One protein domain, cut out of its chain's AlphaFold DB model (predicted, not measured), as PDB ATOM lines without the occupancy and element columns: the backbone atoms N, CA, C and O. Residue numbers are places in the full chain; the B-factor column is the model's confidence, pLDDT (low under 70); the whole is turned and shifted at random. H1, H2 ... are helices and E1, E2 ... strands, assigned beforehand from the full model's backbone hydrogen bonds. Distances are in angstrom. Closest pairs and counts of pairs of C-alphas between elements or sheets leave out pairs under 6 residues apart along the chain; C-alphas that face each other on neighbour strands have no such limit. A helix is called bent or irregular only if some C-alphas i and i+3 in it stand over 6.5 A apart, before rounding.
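AT A GLANCE: This is residues 484 to 543 of the 545 residues of an uncharacterized protein of Candidatus Saccharibacteria bacterium 47-87 (UniProt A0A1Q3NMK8). The longest helix, H2, runs through the middle of a small domain, with a little two-stranded hairpin, E1 and E2, packed along one side of it and H1 making a steep corner with it, Ile 486 of H1 coming closest to Glu 496 of H2, while Gly 485 of H1 reaches E2. H3 lies at the far end of the longest axis from the hairpin's turn, near H2 but only loosely joined to it. The printed part has 60 residues, with three named helices and two named strands in the order H1 H2 E1 E2 H3; the sheet is E1 - E2, antiparallel, and the class is mostly helix. It is compact, with a radius of gyration of the C-alphas of 10.4 A, and spans 31 by 22 by 19 A.

HOW THE PARTS SIT: Start at the sheet: E1, residues 514 to 516, and E2, residues 522 to 524, form a hairpin, antiparallel at 142 degrees. Look for N 515 and O 523 at 2.9 A, and N 523 and O 515 at 2.8 A, both within hydrogen-bond range. Next find H2, residues 496 to 509: the closest C-alphas to E1 are those of Leu 507 and Phe 514, 5.1 A apart, and to E2 those of Gln 503 and Val 522, 6.2 A apart. H2 is irregular, with C-alphas 501 and 504 standing 7.8 A apart. H1, residues 485 to 491, touches H2, opposite ways at a steep tilt of 52 degrees; the closest C-alphas are those of Ile 486 and Glu 496, at 5.6 A. The closest C-alphas of H1 and E2 are those of Gly 485 and Gly 523, 5.4 A apart. H3, residues 532 to 542, is close to H2 but not clearly touching; the closest C-alphas are those of Leu 506 and Ala 534, at 7.4 A. Their lines stand opposite ways at a tilt of 36 degrees, only just steep. H1 and H3 are apart. In H1 and H3 every O i to N i+4 pair is within hydrogen-bond range; in H2, 7 of 10 are.

IN THESE COORDINATES: Find C-alpha 514 at (162.905, 182.938, 89.672), where E1 begins; it runs 7.2 A to Ser 516, and E2 runs 7.1 A from Val 522 to Leu 524. H2 begins at C-alpha 496, (168.750, 180.063, 74.648), and runs 19.9 A to Asn 509. H1 runs 10.0 A from Gly 485 to Asp 491. H3 runs 15.5 A from Leu 532 to C-alpha 542 at (157.567, 173.919, 75.159).

THE WHOLE: The two C-alphas farthest apart are those of Gly 518 and Ser 543, at 31.1 A. The printed part has no cut. The links H1 to H2, H2 to E1 and E1 to E2 are tight, E2 to H3 is short, and no link is long. The mean pLDDT of the printed part is 86.4; look for values under 70 at residue 484 and residues 527 to 528.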
ATOM      1  N   GLY A 484     172.339 181.561  85.474       65.88
ATOM      2  CA  GLY A 484     171.196 182.070  84.722       65.88
ATOM      3  C   GLY A 484     170.335 180.929  84.180       65.88
ATOM      4  O   GLY A 484     170.842 179.860  83.837       65.88
ATOM      5  N   GLY A 485     169.023 181.153  84.045       79.00
ATOM      6  CA  GLY A 485     168.090 180.112  83.585       79.00
ATOM      7  C   GLY A 485     168.336 179.580  82.164       79.00
ATOM      8  O   GLY A 485     167.691 178.617  81.755       79.00
ATOM      9  N   ILE A 486     169.308 180.147  81.442       85.38
ATOM     10  CA  ILE A 486     169.827 179.650  80.163       85.38
ATOM     11  C   ILE A 486     170.383 178.230  80.304       85.38
ATOM     12  O   ILE A 486     170.002 177.368  79.517       85.38
ATOM     13  N   HIS A 487     171.239 177.968  81.299       81.06
ATOM     14  CA  HIS A 487     171.847 176.643  81.488       81.06
ATOM     15  C   HIS A 487     170.783 175.588  81.789       81.06
ATOM     16  O   HIS A 487     170.709 174.561  81.126       81.06
ATOM     17  N   PHE A 488     169.842 175.926  82.667       84.25
ATOM     18  CA  PHE A 488     168.678 175.094  82.943       84.25
ATOM     19  C   PHE A 488     167.851 174.762  81.692       84.25
ATOM     20  O   PHE A 488     167.404 173.630  81.531       84.25
ATOM     21  N   PHE A 489     167.650 175.724  80.789       88.50
ATOM     22  CA  PHE A 489     166.940 175.470  79.535       88.50
ATOM     23  C   PHE A 489     167.759 174.587  78.591       88.50
ATOM     24  O   PHE A 489     167.190 173.678  77.993       88.50
ATOM     25  N   GLN A 490     169.076 174.785  78.508       87.19
ATOM     26  CA  GLN A 490     169.970 173.923  77.727       87.19
ATOM     27  C   GLN A 490     169.926 172.468  78.209       87.19
ATOM     28  O   GLN A 490     169.848 171.557  77.386       87.19
ATOM     29  N   ASP A 491     169.883 172.250  79.524       81.25
ATOM     30  CA  ASP A 491     169.794 170.912  80.119       81.25
ATOM     31  C   ASP A 491     168.420 170.259  79.910       81.25
ATOM     32  O   ASP A 491     168.305 169.037  79.804       81.25
ATOM     33  N   LEU A 492     167.373 171.071  79.742       83.19
ATOM     34  CA  LEU A 492     166.070 170.630  79.244       83.19
ATOM     35  C   LEU A 492     166.029 170.465  77.713       83.19
ATOM     36  O   LEU A 492     164.948 170.307  77.153       83.19
ATOM     37  N   GLY A 493     167.161 170.523  77.007       87.75
ATOM     38  CA  GLY A 493     167.205 170.428  75.544       87.75
ATOM     39  C   GLY A 493     166.535 171.602  74.818       87.75
ATOM     40  O   GLY A 493     166.224 171.497  73.632       87.75
ATOM     41  N   LEU A 494     166.289 172.712  75.517       89.75
ATOM     42  CA  LEU A 494     165.728 173.944  74.974       89.75
ATOM     43  C   LEU A 494     166.841 174.914  74.570       89.75
ATOM     44  O   LEU A 494     167.949 174.910  75.103       89.75
ATOM     45  N   THR A 495     166.538 175.784  73.610       91.50
ATOM     46  CA  THR A 495     167.506 176.776  73.132       91.50
ATOM     47  C   THR A 495     167.554 178.000  74.047       91.50
ATOM     48  O   THR A 495     166.590 178.324  74.738       91.50
ATOM     49  N   GLU A 496     168.646 178.761  73.976       90.31
ATOM     50  CA  GLU A 496     168.750 180.063  74.648       90.31
ATOM     51  C   GLU A 496     167.635 181.037  74.209       90.31
ATOM     52  O   GLU A 496     167.102 181.796  75.018       90.31
ATOM     53  N   SER A 497     167.191 180.962  72.948       91.94
ATOM     54  CA  SER A 497     166.049 181.752  72.472       91.94
ATOM     55  C   SER A 497     164.757 181.417  73.222       91.94
ATOM     56  O   SER A 497     163.954 182.315  73.465       91.94
ATOM     57  N   ASN A 498     164.550 180.148  73.594       93.62
ATOM     58  CA  ASN A 498     163.381 179.741  74.372       93.62
ATOM     59  C   ASN A 498     163.426 180.320  75.787       93.62
ATOM     60  O   ASN A 498     162.384 180.685  76.318       93.62
ATOM     61  N   TRP A 499     164.615 180.447  76.380       92.69
ATOM     62  CA  TRP A 499     164.777 181.075  77.688       92.69
ATOM     63  C   TRP A 499     164.366 182.550  77.664       92.69
ATOM     64  O   TRP A 499     163.498 182.970  78.435       92.69
ATOM     65  N   TYR A 500     164.937 183.338  76.749       90.69
ATOM     66  CA  TYR A 500     164.646 184.772  76.676       90.69
ATOM     67  C   TYR A 500     163.189 185.080  76.323       90.69
ATOM     68  O   TYR A 500     162.677 186.126  76.721       90.69
ATOM     69  N   GLU A 501     162.513 184.167  75.623       93.38
ATOM     70  CA  GLU A 501     161.083 184.269  75.330       93.38
ATOM     71  C   GLU A 501     160.230 184.293  76.609       93.38
ATOM     72  O   GLU A 501     159.253 185.035  76.673       93.38
ATOM     73  N   VAL A 502     160.600 183.521  77.639       93.75
ATOM     74  CA  VAL A 502     159.746 183.295  78.821       93.75
ATOM     75  C   VAL A 502     160.315 183.831  80.134       93.75
ATOM     76  O   VAL A 502     159.582 183.885  81.118       93.75
ATOM     77  N   GLN A 503     161.581 184.255  80.190       92.56
ATOM     78  CA  GLN A 503     162.247 184.644  81.445       92.56
ATOM     79  C   GLN A 503     161.490 185.717  82.252       92.56
ATOM     80  O   GLN A 503     161.420 185.639  83.476       92.56
ATOM     81  N   ASN A 504     160.866 186.689  81.577       92.31
ATOM     82  CA  ASN A 504     160.112 187.759  82.236       92.31
ATOM     83  C   ASN A 504     158.757 187.261  82.753       92.31
ATOM     84  O   ASN A 504     158.335 187.648  83.841       92.31
ATOM     85  N   GLU A 505     158.098 186.373  82.004       94.81
ATOM     86  CA  GLU A 505     156.856 185.729  82.437       94.81
ATOM     87  C   GLU A 505     157.111 184.814  83.637       94.81
ATOM     88  O   GLU A 505     156.340 184.817  84.596       94.81
ATOM     89  N   LEU A 506     158.227 184.081  83.621       92.88
ATOM     90  CA  LEU A 506     158.653 183.228  84.724       92.88
ATOM     91  C   LEU A 506     158.963 184.046  85.982       92.88
ATOM     92  O   LEU A 506     158.472 183.719  87.062       92.88
ATOM     93  N   LEU A 507     159.697 185.153  85.836       92.81
ATOM     94  CA  LEU A 507     159.980 186.086  86.927       92.81
ATOM     95  C   LEU A 507     158.702 186.696  87.524       92.81
ATOM     96  O   LEU A 507     158.589 186.832  88.742       92.81
ATOM     97  N   GLN A 508     157.740 187.067  86.676       93.56
ATOM     98  CA  GLN A 508     156.507 187.725  87.104       93.56
ATOM     99  C   GLN A 508     155.516 186.755  87.760       93.56
ATOM    100  O   GLN A 508     154.914 187.089  88.782       93.56
ATOM    101  N   ASN A 509     155.338 185.568  87.176       94.00
ATOM    102  CA  ASN A 509     154.313 184.611  87.596       94.00
ATOM    103  C   ASN A 509     154.807 183.658  88.692       94.00
ATOM    104  O   ASN A 509     154.004 183.196  89.504       94.00
ATOM    105  N   TYR A 510     156.119 183.412  88.764       93.44
ATOM    106  CA  TYR A 510     156.737 182.489  89.717       93.44
ATOM    107  C   TYR A 510     157.898 183.152  90.490       93.44
ATOM    108  O   TYR A 510     159.020 182.645  90.505       93.44
ATOM    109  N   PRO A 511     157.655 184.263  91.215       89.69
ATOM    110  CA  PRO A 511     158.703 185.049  91.888       89.69
ATOM    111  C   PRO A 511     159.375 184.335  93.078       89.69
ATOM    112  O   PRO A 511     160.275 184.883  93.713       89.69
ATOM    113  N   ASN A 512     158.904 183.138  93.441       86.06
ATOM    114  CA  ASN A 512     159.559 182.276  94.426       86.06
ATOM    115  C   ASN A 512     160.566 181.310  93.786       86.06
ATOM    116  O   ASN A 512     161.435 180.809  94.494       86.06
ATOM    117  N   ASP A 513     160.428 181.058  92.484       87.81
ATOM    118  CA  ASP A 513     161.235 180.120  91.704       87.81
ATOM    119  C   ASP A 513     162.304 180.847  90.877       87.81
ATOM    120  O   ASP A 513     163.391 180.313  90.663       87.81
ATOM    121  N   PHE A 514     162.026 182.094  90.480       90.38
ATOM    122  CA  PHE A 514     162.905 182.938  89.672       90.38
ATOM    123  C   PHE A 514     163.139 184.296  90.336       90.38
ATOM    124  O   PHE A 514     162.289 184.804  91.070       90.38
ATOM    125  N   TYR A 515     164.294 184.904  90.070       88.69
ATOM    126  CA  TYR A 515     164.642 186.234  90.571       88.69
ATOM    127  C   TYR A 515     165.444 187.032  89.540       88.69
ATOM    128  O   TYR A 515     166.056 186.466  88.642       88.69
ATOM    129  N   SER A 516     165.440 188.357  89.669       88.25
ATOM    130  CA  SER A 516     166.270 189.235  88.840       88.25
ATOM    131  C   SER A 516     167.664 189.365  89.452       88.25
ATOM    132  O   SER A 516     167.799 189.677  90.640       88.25
ATOM    133  N   MET A 517     168.683 189.100  88.642       84.62
ATOM    134  CA  MET A 517     170.095 189.258  88.970       84.62
ATOM    135  C   MET A 517     170.529 190.720  88.784       84.62
ATOM    136  O   MET A 517     169.850 191.515  88.131       84.62
ATOM    137  N   GLY A 518     171.650 191.101  89.405       73.88
ATOM    138  CA  GLY A 518     172.138 192.490  89.403       73.88
ATOM    139  C   GLY A 518     172.554 193.017  88.024       73.88
ATOM    140  O   GLY A 518     172.593 194.227  87.821       73.88
ATOM    141  N   ASP A 519     172.814 192.118  87.079       79.81
ATOM    142  CA  ASP A 519     173.144 192.382  85.674       79.81
ATOM    143  C   ASP A 519     171.901 192.507  84.766       79.81
ATOM    144  O   ASP A 519     172.032 192.766  83.571       79.81
ATOM    145  N   GLY A 520     170.692 192.347  85.317       78.88
ATOM    146  CA  GLY A 520     169.425 192.408  84.582       78.88
ATOM    147  C   GLY A 520     168.945 191.070  84.013       78.88
ATOM    148  O   GLY A 520     167.827 191.011  83.499       78.88
ATOM    149  N   ASN A 521     169.725 189.994  84.142       83.75
ATOM    150  CA  ASN A 521     169.305 188.650  83.748       83.75
ATOM    151  C   ASN A 521     168.377 188.018  84.800       83.75
ATOM    152  O   ASN A 521     168.268 188.487  85.937       83.75
ATOM    153  N   VAL A 522     167.688 186.934  84.433       86.69
ATOM    154  CA  VAL A 522     166.835 186.170  85.358       86.69
ATOM    155  C   VAL A 522     167.569 184.901  85.815       86.69
ATOM    156  O   VAL A 522     168.111 184.142  85.013       86.69
ATOM    157  N   GLY A 523     167.609 184.684  87.127       85.50
ATOM    158  CA  GLY A 523     168.230 183.528  87.772       85.50
ATOM    159  C   GLY A 523     167.202 182.606  88.426       85.50
ATOM    160  O   GLY A 523     166.056 182.995  88.677       85.50
ATOM    161  N   LEU A 524     167.624 181.379  88.732       85.81
ATOM    162  CA  LEU A 524     166.823 180.373  89.437       85.81
ATOM    163  C   LEU A 524     167.042 180.477  90.947       85.81
ATOM    164  O   LEU A 524     168.160 180.331  91.438       85.81
ATOM    165  N   ALA A 525     165.974 180.715  91.704       78.44
ATOM    166  CA  ALA A 525     166.052 180.846  93.158       78.44
ATOM    167  C   ALA A 525     166.364 179.503  93.837       78.44
ATOM    168  O   ALA A 525     167.100 179.466  94.826       78.44
ATOM    169  N   HIS A 526     165.804 178.414  93.302       72.31
ATOM    170  CA  HIS A 526     165.934 177.057  93.828       72.31
ATOM    171  C   HIS A 526     166.058 176.035  92.683       72.31
ATOM    172  O   HIS A 526     165.082 175.354  92.350       72.31
ATOM    173  N   PRO A 527     167.232 175.937  92.043       60.62
ATOM    174  CA  PRO A 527     167.478 174.915  91.031       60.62
ATOM    175  C   PRO A 527     167.193 173.504  91.579       60.62
ATOM    176  O   PRO A 527     167.540 173.190  92.716       60.62
ATOM    177  N   GLY A 528     166.455 172.695  90.810       62.41
ATOM    178  CA  GLY A 528     165.973 171.366  91.225       62.41
ATOM    179  C   GLY A 528     164.701 171.354  92.094       62.41
ATOM    180  O   GLY A 528     164.129 170.294  92.332       62.41
ATOM    181  N   GLN A 529     164.205 172.515  92.546       70.06
ATOM    182  CA  GLN A 529     163.014 172.626  93.408       70.06
ATOM    183  C   GLN A 529     161.971 173.614  92.878       70.06
ATOM    184  O   GLN A 529     161.223 174.199  93.663       70.06
ATOM    185  N   LEU A 530     161.907 173.794  91.556       82.06
ATOM    186  CA  LEU A 530     160.862 174.613  90.946       82.06
ATOM    187  C   LEU A 530     159.488 174.140  91.414       82.06
ATOM    188  O   LEU A 530     159.226 172.933  91.455       82.06
ATOM    189  N   SER A 531     158.612 175.084  91.748       87.12
ATOM    190  CA  SER A 531     157.217 174.784  92.059       87.12
ATOM    191  C   SER A 531     156.576 173.949  90.948       87.12
ATOM    192  O   SER A 531     156.931 174.054  89.770       87.12
ATOM    193  N   LEU A 532     155.618 173.097  91.315       85.75
ATOM    194  CA  LEU A 532     154.921 172.249  90.346       85.75
ATOM    195  C   LEU A 532     154.245 173.102  89.264       85.75
ATOM    196  O   LEU A 532     154.199 172.712  88.101       85.75
ATOM    197  N   GLU A 533     153.767 174.285  89.641       90.25
ATOM    198  CA  GLU A 533     153.151 175.264  88.760       90.25
ATOM    199  C   GLU A 533     154.149 175.829  87.737       90.25
ATOM    200  O   GLU A 533     153.824 175.893  86.551       90.25
ATOM    201  N   ALA A 534     155.369 176.177  88.160       89.88
ATOM    202  CA  ALA A 534     156.429 176.628  87.256       89.88
ATOM    203  C   ALA A 534     156.869 175.509  86.298       89.88
ATOM    204  O   ALA A 534     157.028 175.739  85.098       89.88
ATOM    205  N   GLN A 535     156.997 174.274  86.799       88.38
ATOM    206  CA  GLN A 535     157.314 173.111  85.965       88.38
ATOM    207  C   GLN A 535     156.220 172.858  84.921       88.38
ATOM    208  O   GLN A 535     156.519 172.679  83.743       88.38
ATOM    209  N   GLN A 536     154.947 172.874  85.329       88.44
ATOM    210  CA  GLN A 536     153.812 172.686  84.422       88.44
ATOM    211  C   GLN A 536     153.736 173.783  83.363       88.44
ATOM    212  O   GLN A 536     153.441 173.480  82.209       88.44
ATOM    213  N   PHE A 537     154.038 175.030  83.725       93.75
ATOM    214  CA  PHE A 537     154.108 176.131  82.772       93.75
ATOM    215  C   PHE A 537     155.180 175.899  81.708       93.75
ATOM    216  O   PHE A 537     154.873 175.959  80.519       93.75
ATOM    217  N   ILE A 538     156.409 175.565  82.113       90.56
ATOM    218  CA  ILE A 538     157.519 175.309  81.181       90.56
ATOM    219  C   ILE A 538     157.194 174.106  80.286       90.56
ATOM    220  O   ILE A 538     157.348 174.186  79.067       90.56
ATOM    221  N   LYS A 539     156.666 173.021  80.868       89.31
ATOM    222  CA  LYS A 539     156.251 171.832  80.114       89.31
ATOM    223  C   LYS A 539     155.166 172.143  79.093       89.31
ATOM    224  O   LYS A 539     155.298 171.767  77.933       89.31
ATOM    225  N   ALA A 540     154.119 172.860  79.499       90.62
ATOM    226  CA  ALA A 540     153.031 173.244  78.607       90.62
ATOM    227  C   ALA A 540     153.511 174.191  77.499       90.62
ATOM    228  O   ALA A 540     153.084 174.055  76.354       90.62
ATOM    229  N   ARG A 541     154.413 175.126  77.821       94.62
ATOM    230  CA  ARG A 541     154.919 176.122  76.870       94.62
ATOM    231  C   ARG A 541     155.773 175.503  75.767       94.62
ATOM    232  O   ARG A 541     155.616 175.888  74.614       94.62
ATOM    233  N   PHE A 542     156.629 174.539  76.107       92.56
ATOM    234  CA  PHE A 542     157.567 173.919  75.159       92.56
ATOM    235  C   PHE A 542     157.212 172.478  74.779       92.56
ATOM    236  O   PHE A 542     158.006 171.800  74.135       92.56
ATOM    237  N   SER A 543     156.008 172.015  75.129       90.12
ATOM    238  CA  SER A 543     155.530 170.653  74.844       90.12
ATOM    239  C   SER A 543     156.463 169.553  75.376       90.12
ATOM    240  O   SER A 543     156.653 168.527  74.724       90.12
TER     241      SER A 543